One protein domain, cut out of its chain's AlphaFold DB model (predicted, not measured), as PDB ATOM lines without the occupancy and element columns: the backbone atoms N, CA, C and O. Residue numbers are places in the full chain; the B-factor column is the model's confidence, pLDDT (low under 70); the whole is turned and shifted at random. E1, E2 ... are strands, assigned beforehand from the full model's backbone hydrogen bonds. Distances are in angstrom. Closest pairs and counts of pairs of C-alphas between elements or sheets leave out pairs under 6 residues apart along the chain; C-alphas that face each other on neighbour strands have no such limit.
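This is residues 38 to 107 of the 1073 residues of a protein of Bacteroides faecichinchillae (UniProt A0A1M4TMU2). The strands make a small, incomplete barrel: the antiparallel sheet E1-E3-E5 forms one side, and E2 and E6 loosely complete the ring. E4 lies past the end of E3. The printed part has 70 residues, no named helix and six named strands, E1 to E6 in order; the class is all strand, with 28 residues, under half, in named strands. It is compact, radius of gyration of the C-alphas 11.9 A, spanning 34 by 25 by 22 A.

Inner strand E3, residues 73 to 80, pairs antiparallel with E1, residues 42 to 45 (N 42 and O 80, 2.9 A), and with E5, residues 95 to 97 (N 74 and O 96, 2.8 A). E2, residues 60 to 65, is near E1 and E6, residues 104 to 107. C-alphas Leu 86 of E4, residues 84 to 86, and Val 107 are 6.3 A apart.

E3 measures 21.1 A, E2 16.3 A. E1 begins at C-alpha 42 (128.371, 96.537, 189.522); E6 ends at C-alpha 107 (119.162, 103.776, 184.046).

The printed part has no cut. The E1 to E2 link is long. Nine residues have pLDDT under 70, among them 47 to 50.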
ATOM      1  N   LEU A  38     118.401 102.243 192.416       86.25
ATOM      2  CA  LEU A  38     118.724 100.829 192.239       86.25
ATOM      3  C   LEU A  38     120.114 100.505 192.799       86.25
ATOM      4  O   LEU A  38     121.149 100.872 192.238       86.25
ATOM      5  N   GLY A  39     120.129  99.789 193.923       83.12
ATOM      6  CA  GLY A  39     121.346  99.438 194.649       83.12
ATOM      7  C   GLY A  39     122.017  98.128 194.234       83.12
ATOM      8  O   GLY A  39     121.411  97.199 193.684       83.12
ATOM      9  N   GLY A  40     123.309  98.014 194.538       84.00
ATOM     10  CA  GLY A  40     124.093  96.804 194.314       84.00
ATOM     11  C   GLY A  40     124.434  96.526 192.845       84.00
ATOM     12  O   GLY A  40     124.635  95.363 192.489       84.00
ATOM     13  N   VAL A  41     124.445  97.555 191.997       87.81
ATOM     14  CA  VAL A  41     124.801  97.483 190.572       87.81
ATOM     15  C   VAL A  41     126.319  97.539 190.442       87.81
ATOM     16  O   VAL A  41     126.952  98.410 191.029       87.81
ATOM     17  N   SER A  42     126.915  96.603 189.708       87.44
ATOM     18  CA  SER A  42     128.371  96.537 189.522       87.44
ATOM     19  C   SER A  42     128.789  97.339 188.297       87.44
ATOM     20  O   SER A  42     128.276  97.096 187.208       87.44
ATOM     21  N   ILE A  43     129.730  98.267 188.470       87.00
ATOM     22  CA  ILE A  43     130.182  99.200 187.435       87.00
ATOM     23  C   ILE A  43     131.697  99.081 187.275       87.00
ATOM     24  O   ILE A  43     132.446  99.133 188.250       87.00
ATOM     25  N   LYS A  44     132.160  98.931 186.035       84.12
ATOM     26  CA  LYS A  44     133.575  98.813 185.672       84.12
ATOM     27  C   LYS A  44     133.938  99.820 184.583       84.12
ATOM     28  O   LYS A  44     133.155 100.048 183.665       84.12
ATOM     29  N   VAL A  45     135.145 100.375 184.664       81.62
ATOM     30  CA  VAL A  45     135.673 101.432 183.779       81.62
ATOM     31  C   VAL A  45     136.982 100.982 183.132       81.62
ATOM     32  O   VAL A  45     137.656 100.102 183.661       81.62
ATOM     33  N   SER A  46     137.336 101.548 181.976       77.06
ATOM     34  CA  SER A  46     138.609 101.282 181.295       77.06
ATOM     35  C   SER A  46     139.817 101.915 182.008       77.06
ATOM     36  O   SER A  46     139.745 103.041 182.490       77.06
ATOM     37  N   GLY A  47     140.939 101.182 182.064       62.12
ATOM     38  CA  GLY A  47     142.086 101.459 182.949       62.12
ATOM     39  C   GLY A  47     142.081 100.512 184.158       62.12
ATOM     40  O   GLY A  47     141.048  99.916 184.441       62.12
ATOM     41  N   ASN A  48     143.210 100.300 184.843       57.69
ATOM     42  CA  ASN A  48     143.361  99.319 185.944       57.69
ATOM     43  C   ASN A  48     142.586  99.699 187.237       57.69
ATOM     44  O   ASN A  48     143.159  99.742 188.326       57.69
ATOM     45  N   PHE A  49     141.287  99.987 187.135       66.81
ATOM     46  CA  PHE A  49     140.400 100.361 188.234       66.81
ATOM     47  C   PHE A  49     139.536  99.175 188.677       66.81
ATOM     48  O   PHE A  49     139.035  98.400 187.857       66.81
ATOM     49  N   ASN A  50     139.343  99.036 189.989       67.88
ATOM     50  CA  ASN A  50     138.483  97.997 190.553       67.88
ATOM     51  C   ASN A  50     137.005  98.292 190.250       67.88
ATOM     52  O   ASN A  50     136.591  99.451 190.229       67.88
ATOM     53  N   ALA A  51     136.204  97.244 190.034       74.12
ATOM     54  CA  ALA A  51     134.760  97.386 189.874       74.12
ATOM     55  C   ALA A  51     134.141  97.988 191.146       74.12
ATOM     56  O   ALA A  51     134.456  97.559 192.257       74.12
ATOM     57  N   VAL A  52     133.253  98.965 190.974       81.50
ATOM     58  CA  VAL A  52     132.555  99.644 192.068       81.50
ATOM     59  C   VAL A  52     131.108  99.183 192.084       81.50
ATOM     60  O   VAL A  52     130.441  99.162 191.051       81.50
ATOM     61  N   LYS A  53     130.620  98.806 193.263       86.75
ATOM     62  CA  LYS A  53     129.224  98.425 193.471       86.75
ATOM     63  C   LYS A  53     128.446  99.642 193.976       86.75
ATOM     64  O   LYS A  53     128.931 100.327 194.874       86.75
ATOM     65  N   SER A  54     127.273  99.918 193.410       89.38
ATOM     66  CA  SER A  54     126.410 100.992 193.914       89.38
ATOM     67  C   SER A  54     125.856 100.660 195.300       89.38
ATOM     68  O   SER A  54     125.605  99.493 195.615       89.38
ATOM     69  N   ASP A  55     125.657 101.695 196.113       89.50
ATOM     70  CA  ASP A  55     125.071 101.628 197.447       89.50
ATOM     71  C   ASP A  55     123.758 100.851 197.409       89.50
ATOM     72  O   ASP A  55     122.882 101.134 196.589       89.50
ATOM     73  N   GLU A  56     123.624  99.865 198.294       81.62
ATOM     74  CA  GLU A  56     122.521  98.904 198.244       81.62
ATOM     75  C   GLU A  56     121.148  99.535 198.517       81.62
ATOM     76  O   GLU A  56     120.137  98.959 198.125       81.62
ATOM     77  N   THR A  57     121.101 100.738 199.101       77.81
ATOM     78  CA  THR A  57     119.855 101.432 199.467       77.81
ATOM     79  C   THR A  57     119.579 102.685 198.638       77.81
ATOM     80  O   THR A  57     118.427 102.992 198.345       77.81
ATOM     81  N   LYS A  58     120.621 103.415 198.237       80.31
ATOM     82  CA  LYS A  58     120.523 104.711 197.548       80.31
ATOM     83  C   LYS A  58     120.903 104.641 196.073       80.31
ATOM     84  O   LYS A  58     120.753 105.637 195.375       80.31
ATOM     85  N   GLY A  59     121.457 103.522 195.606       83.81
ATOM     86  CA  GLY A  59     121.909 103.358 194.223       83.81
ATOM     87  C   GLY A  59     123.072 104.268 193.821       83.81
ATOM     88  O   GLY A  59     123.407 104.329 192.644       83.81
ATOM     89  N   THR A  60     123.707 104.964 194.765       89.44
ATOM     90  CA  THR A  60     124.823 105.888 194.501       89.44
ATOM     91  C   THR A  60     126.151 105.143 194.404       89.44
ATOM     92  O   THR A  60     126.342 104.123 195.054       89.44
ATOM     93  N   PHE A  61     127.089 105.616 193.591       89.94
ATOM     94  CA  PHE A  61     128.424 105.030 193.463       89.94
ATOM     95  C   PHE A  61     129.478 106.119 193.261       89.94
ATOM     96  O   PHE A  61     129.167 107.225 192.820       89.94
ATOM     97  N   ALA A  62     130.735 105.797 193.567       85.06
ATOM     98  CA  ALA A  62     131.872 106.680 193.334       85.06
ATOM     99  C   ALA A  62     133.058 105.889 192.773       85.06
ATOM    100  O   ALA A  62     133.510 104.921 193.380       85.06
ATOM    101  N   ILE A  63     133.562 106.304 191.614       85.31
ATOM    102  CA  ILE A  63     134.669 105.652 190.912       85.31
ATOM    103  C   ILE A  63     135.934 106.487 191.119       85.31
ATOM    104  O   ILE A  63     135.956 107.646 190.706       85.31
ATOM    105  N   PRO A  64     136.988 105.954 191.762       81.75
ATOM    106  CA  PRO A  64     138.239 106.682 191.935       81.75
ATOM    107  C   PRO A  64     139.000 106.780 190.610       81.75
ATOM    108  O   PRO A  64     139.332 105.769 189.998       81.75
ATOM    109  N   MET A  65     139.312 108.005 190.203       79.75
ATOM    110  CA  MET A  65     140.002 108.354 188.963       79.75
ATOM    111  C   MET A  65     141.413 108.840 189.314       79.75
ATOM    112  O   MET A  65     141.633 109.987 189.699       79.75
ATOM    113  N   LYS A  66     142.389 107.930 189.242       70.25
ATOM    114  CA  LYS A  66     143.798 108.217 189.551       70.25
ATOM    115  C   LYS A  66     144.518 108.675 188.280       70.25
ATOM    116  O   LYS A  66     144.442 107.977 187.277       70.25
ATOM    117  N   ASP A  67     145.193 109.823 188.331       67.62
ATOM    118  CA  ASP A  67     145.968 110.428 187.227       67.62
ATOM    119  C   ASP A  67     145.151 110.997 186.038       67.62
ATOM    120  O   ASP A  67     145.726 111.397 185.025       67.62
ATOM    121  N   TYR A  68     143.822 111.119 186.170       72.06
ATOM    122  CA  TYR A  68     142.939 111.768 185.185       72.06
ATOM    123  C   TYR A  68     142.571 113.188 185.631       72.06
ATOM    124  O   TYR A  68     142.289 113.406 186.802       72.06
ATOM    125  N   LYS A  69     142.553 114.155 184.704       75.19
ATOM    126  CA  LYS A  69     142.086 115.533 184.967       75.19
ATOM    127  C   LYS A  69     140.605 115.672 184.613       75.19
ATOM    128  O   LYS A  69     140.157 115.002 183.679       75.19
ATOM    129  N   ASP A  70     139.872 116.559 185.285       75.25
ATOM    130  CA  ASP A  70     138.503 116.921 184.887       75.25
ATOM    131  C   ASP A  70     138.457 117.266 183.381       75.25
ATOM    132  O   ASP A  70     139.338 117.941 182.844       75.25
ATOM    133  N   GLY A  71     137.464 116.719 182.683       69.88
ATOM    134  CA  GLY A  71     137.317 116.751 181.228       69.88
ATOM    135  C   GLY A  71     137.963 115.575 180.483       69.88
ATOM    136  O   GLY A  71     137.652 115.365 179.311       69.88
ATOM    137  N   THR A  72     138.819 114.767 181.123       79.00
ATOM    138  CA  THR A  72     139.423 113.600 180.455       79.00
ATOM    139  C   THR A  72     138.365 112.528 180.204       79.00
ATOM    140  O   THR A  72     137.679 112.100 181.129       79.00
ATOM    141  N   ALA A  73     138.230 112.072 178.960       75.75
ATOM    142  CA  ALA A  73     137.252 111.053 178.604       75.75
ATOM    143  C   ALA A  73     137.633 109.658 179.140       75.75
ATOM    144  O   ALA A  73     138.736 109.173 178.891       75.75
ATOM    145  N   PHE A  74     136.688 108.984 179.792       81.00
ATOM    146  CA  PHE A  74     136.746 107.583 180.207       81.00
ATOM    147  C   PHE A  74     135.575 106.797 179.607       81.00
ATOM    148  O   PHE A  74     134.611 107.381 179.123       81.00
ATOM    149  N   VAL A  75     135.646 105.466 179.600       82.12
ATOM    150  CA  VAL A  75     134.594 104.620 179.015       82.12
ATOM    151  C   VAL A  75     134.141 103.589 180.036       82.12
ATOM    152  O   VAL A  75     134.968 102.887 180.627       82.12
ATOM    153  N   LEU A  76     132.827 103.471 180.228       84.81
ATOM    154  CA  LEU A  76     132.254 102.392 181.027       84.81
ATOM    155  C   LEU A  76     132.405 101.072 180.268       84.81
ATOM    156  O   LEU A  76     131.918 100.920 179.149       84.81
ATOM    157  N   GLN A  77     133.113 100.126 180.881       82.88
ATOM    158  CA  GLN A  77     133.357  98.801 180.316       82.88
ATOM    159  C   GLN A  77     132.208  97.841 180.587       82.88
ATOM    160  O   GLN A  77     131.878  97.028 179.731       82.88
ATOM    161  N   ASN A  78     131.636  97.885 181.791       83.00
ATOM    162  CA  ASN A  78     130.540  96.998 182.156       83.00
ATOM    163  C   ASN A  78     129.669  97.647 183.233       83.00
ATOM    164  O   ASN A  78     130.197  98.217 184.187       83.00
ATOM    165  N   VAL A  79     128.353  97.534 183.087       86.00
ATOM    166  CA  VAL A  79     127.369  97.916 184.099       86.00
ATOM    167  C   VAL A  79     126.366  96.782 184.187       86.00
ATOM    168  O   VAL A  79     125.678  96.482 183.215       86.00
ATOM    169  N   TYR A  80     126.310  96.123 185.340       84.56
ATOM    170  CA  TYR A  80     125.571  94.876 185.465       84.56
ATOM    171  C   TYR A  80     124.862  94.729 186.810       84.56
ATOM    172  O   TYR A  80     125.439  94.947 187.881       84.56
ATOM    173  N   LYS A  81     123.608  94.270 186.737       85.69
ATOM    174  CA  LYS A  81     122.789  93.817 187.861       85.69
ATOM    175  C   LYS A  81     121.943  92.637 187.398       85.69
ATOM    176  O   LYS A  81     121.216  92.743 186.415       85.69
ATOM    177  N   SER A  82     122.023  91.518 188.112       82.88
ATOM    178  CA  SER A  82     121.215  90.338 187.789       82.88
ATOM    179  C   SER A  82     119.717  90.673 187.835       82.88
ATOM    180  O   SER A  82     119.261  91.306 188.788       82.88
ATOM    181  N   GLY A  83     118.975  90.276 186.796       81.56
ATOM    182  CA  GLY A  83     117.536  90.541 186.637       81.56
ATOM    183  C   GLY A  83     117.170  91.855 185.930       81.56
ATOM    184  O   GLY A  83     115.988  92.091 185.682       81.56
ATOM    185  N   TYR A  84     118.151  92.685 185.568       87.12
ATOM    186  CA  TYR A  84     117.931  93.987 184.936       87.12
ATOM    187  C   TYR A  84     118.803  94.163 183.688       87.12
ATOM    188  O   TYR A  84     119.912  93.635 183.620       87.12
ATOM    189  N   ASP A  85     118.316  94.953 182.733       83.19
ATOM    190  CA  ASP A  85     119.034  95.370 181.525       83.19
ATOM    191  C   ASP A  85     119.313  96.872 181.529       83.19
ATOM    192  O   ASP A  85     118.580  97.642 182.141       83.19
ATOM    193  N   LEU A  86     120.367  97.314 180.844       81.94
ATOM    194  CA  LEU A  86     120.576  98.741 180.580       81.94
ATOM    195  C   LEU A  86     119.517  99.244 179.597       81.94
ATOM    196  O   LEU A  86     119.231  98.572 178.606       81.94
ATOM    197  N   SER A  87     118.952 100.424 179.863       75.62
ATOM    198  CA  SER A  87     117.905 100.991 179.003       75.62
ATOM    199  C   SER A  87     118.420 101.407 177.623       75.62
ATOM    200  O   SER A  87     117.725 101.227 176.627       75.62
ATOM    201  N   ASP A  88     119.652 101.913 177.550       73.25
ATOM    202  CA  ASP A  88     120.340 102.260 176.308       73.25
ATOM    203  C   ASP A  88     121.441 101.221 176.040       73.25
ATOM    204  O   ASP A  88     122.436 101.141 176.764       73.25
ATOM    205  N   LYS A  89     121.246 100.388 175.012       63.44
ATOM    206  CA  LYS A  89     122.181  99.305 174.661       63.44
ATOM    207  C   LYS A  89     123.532  99.828 174.164       63.44
ATOM    208  O   LYS A  89     124.540  99.157 174.367       63.44
ATOM    209  N   ASP A  90     123.558 101.040 173.615       66.69
ATOM    210  CA  ASP A  90     124.772 101.703 173.131       66.69
ATOM    211  C   ASP A  90     125.428 102.564 174.222       66.69
ATOM    212  O   ASP A  90     126.372 103.305 173.952       66.69
ATOM    213  N   PHE A  91     124.915 102.521 175.456       77.75
ATOM    214  CA  PHE A  91     125.475 103.252 176.592       77.75
ATOM    215  C   PHE A  91     126.891 102.775 176.934       77.75
ATOM    216  O   PHE A  91     127.782 103.579 177.211       77.75
ATOM    217  N   LEU A  92     127.115 101.459 176.878       75.88
ATOM    218  CA  LEU A  92     128.445 100.868 177.013       75.88
ATOM    219  C   LEU A  92     129.264 101.214 175.767       75.88
ATOM    220  O   LEU A  92     128.725 101.189 174.669       75.88
ATOM    221  N   SER A  93     130.561 101.502 175.928       69.19
ATOM    222  CA  SER A  93     131.507 101.971 174.889       69.19
ATOM    223  C   SER A  93     131.513 103.475 174.548       69.19
ATOM    224  O   SER A  93     132.450 103.936 173.887       69.19
ATOM    225  N   ARG A  94     130.576 104.281 175.073       78.25
ATOM    226  CA  ARG A  94     130.622 105.752 174.940       78.25
ATOM    227  C   ARG A  94     131.701 106.382 175.827       78.25
ATOM    228  O   ARG A  94     131.991 105.917 176.929       78.25
ATOM    229  N   LYS A  95     132.297 107.474 175.336       76.50
ATOM    230  CA  LYS A  95     133.267 108.295 176.075       76.50
ATOM    231  C   LYS A  95     132.534 109.297 176.966       76.50
ATOM    232  O   LYS A  95     131.854 110.184 176.463       76.50
ATOM    233  N   HIS A  96     132.718 109.175 178.272       80.12
ATOM    234  CA  HIS A  96     132.200 110.080 179.289       80.12
ATOM    235  C   HIS A  96     133.331 110.980 179.798       80.12
ATOM    236  O   HIS A  96     134.385 110.464 180.161       80.12
ATOM    237  N   PRO A  97     133.173 112.311 179.823       78.25
ATOM    238  CA  PRO A  97     134.168 113.189 180.427       78.25
ATOM    239  C   PRO A  97     134.171 113.010 181.948       78.25
ATOM    240  O   PRO A  97     133.116 113.013 182.580       78.25
ATOM    241  N   PHE A  98     135.354 112.863 182.537       83.25
ATOM    242  CA  PHE A  98     135.519 112.848 183.986       83.25
ATOM    243  C   PHE A  98     135.157 114.211 184.581       83.25
ATOM    244  O   PHE A  98     135.659 115.231 184.116       83.25
ATOM    245  N   SER A  99     134.292 114.245 185.593       79.69
ATOM    246  CA  SER A  99     133.990 115.457 186.349       79.69
ATOM    247  C   SER A  99     133.774 115.145 187.823       79.69
ATOM    248  O   SER A  99     132.860 114.408 188.194       79.69
ATOM    249  N   SER A 100     134.571 115.784 188.674       75.00
ATOM    250  CA  SER A 100     134.399 115.738 190.129       75.00
ATOM    251  C   SER A 100     133.094 116.393 190.627       75.00
ATOM    252  O   SER A 100     132.661 116.120 191.747       75.00
ATOM    253  N   GLN A 101     132.445 117.227 189.801       73.81
ATOM    254  CA  GLN A 101     131.229 117.972 190.155       73.81
ATOM    255  C   GLN A 101     129.944 117.438 189.506       73.81
ATOM    256  O   GLN A 101     128.869 117.610 190.077       73.81
ATOM    257  N   VAL A 102     130.024 116.804 188.331       76.19
ATOM    258  CA  VAL A 102     128.843 116.326 187.593       76.19
ATOM    259  C   VAL A 102     128.658 114.823 187.816       76.19
ATOM    260  O   VAL A 102     129.481 114.044 187.329       76.19
ATOM    261  N   PRO A 103     127.606 114.382 188.532       78.75
ATOM    262  CA  PRO A 103     127.373 112.966 188.773       78.75
ATOM    263  C   PRO A 103     126.855 112.240 187.524       78.75
ATOM    264  O   PRO A 103     126.082 112.793 186.743       78.75
ATOM    265  N   LEU A 104     127.247 110.976 187.355       84.38
ATOM    266  CA  LEU A 104     126.811 110.126 186.247       84.38
ATOM    267  C   LEU A 104     125.494 109.405 186.581       84.38
ATOM    268  O   LEU A 104     125.389 108.762 187.623       84.38
ATOM    269  N   GLU A 105     124.509 109.461 185.686       85.38
ATOM    270  CA  GLU A 105     123.231 108.755 185.835       85.38
ATOM    271  C   GLU A 105     123.200 107.488 184.972       85.38
ATOM    272  O   GLU A 105     123.472 107.527 183.771       85.38
ATOM    273  N   ILE A 106     122.847 106.358 185.586       86.75
ATOM    274  CA  ILE A 106     122.673 105.068 184.912       86.75
ATOM    275  C   ILE A 106     121.224 104.614 185.103       86.75
ATOM    276  O   ILE A 106     120.728 104.552 186.228       86.75
ATOM    277  N   VAL A 107     120.551 104.249 184.013       85.56
ATOM    278  CA  VAL A 107     119.162 103.776 184.046       85.56
ATOM    279  C   VAL A 107     119.096 102.309 183.635       85.56
ATOM    280  O   VAL A 107     119.672 101.899 182.626       85.56
TER     281      VAL A 107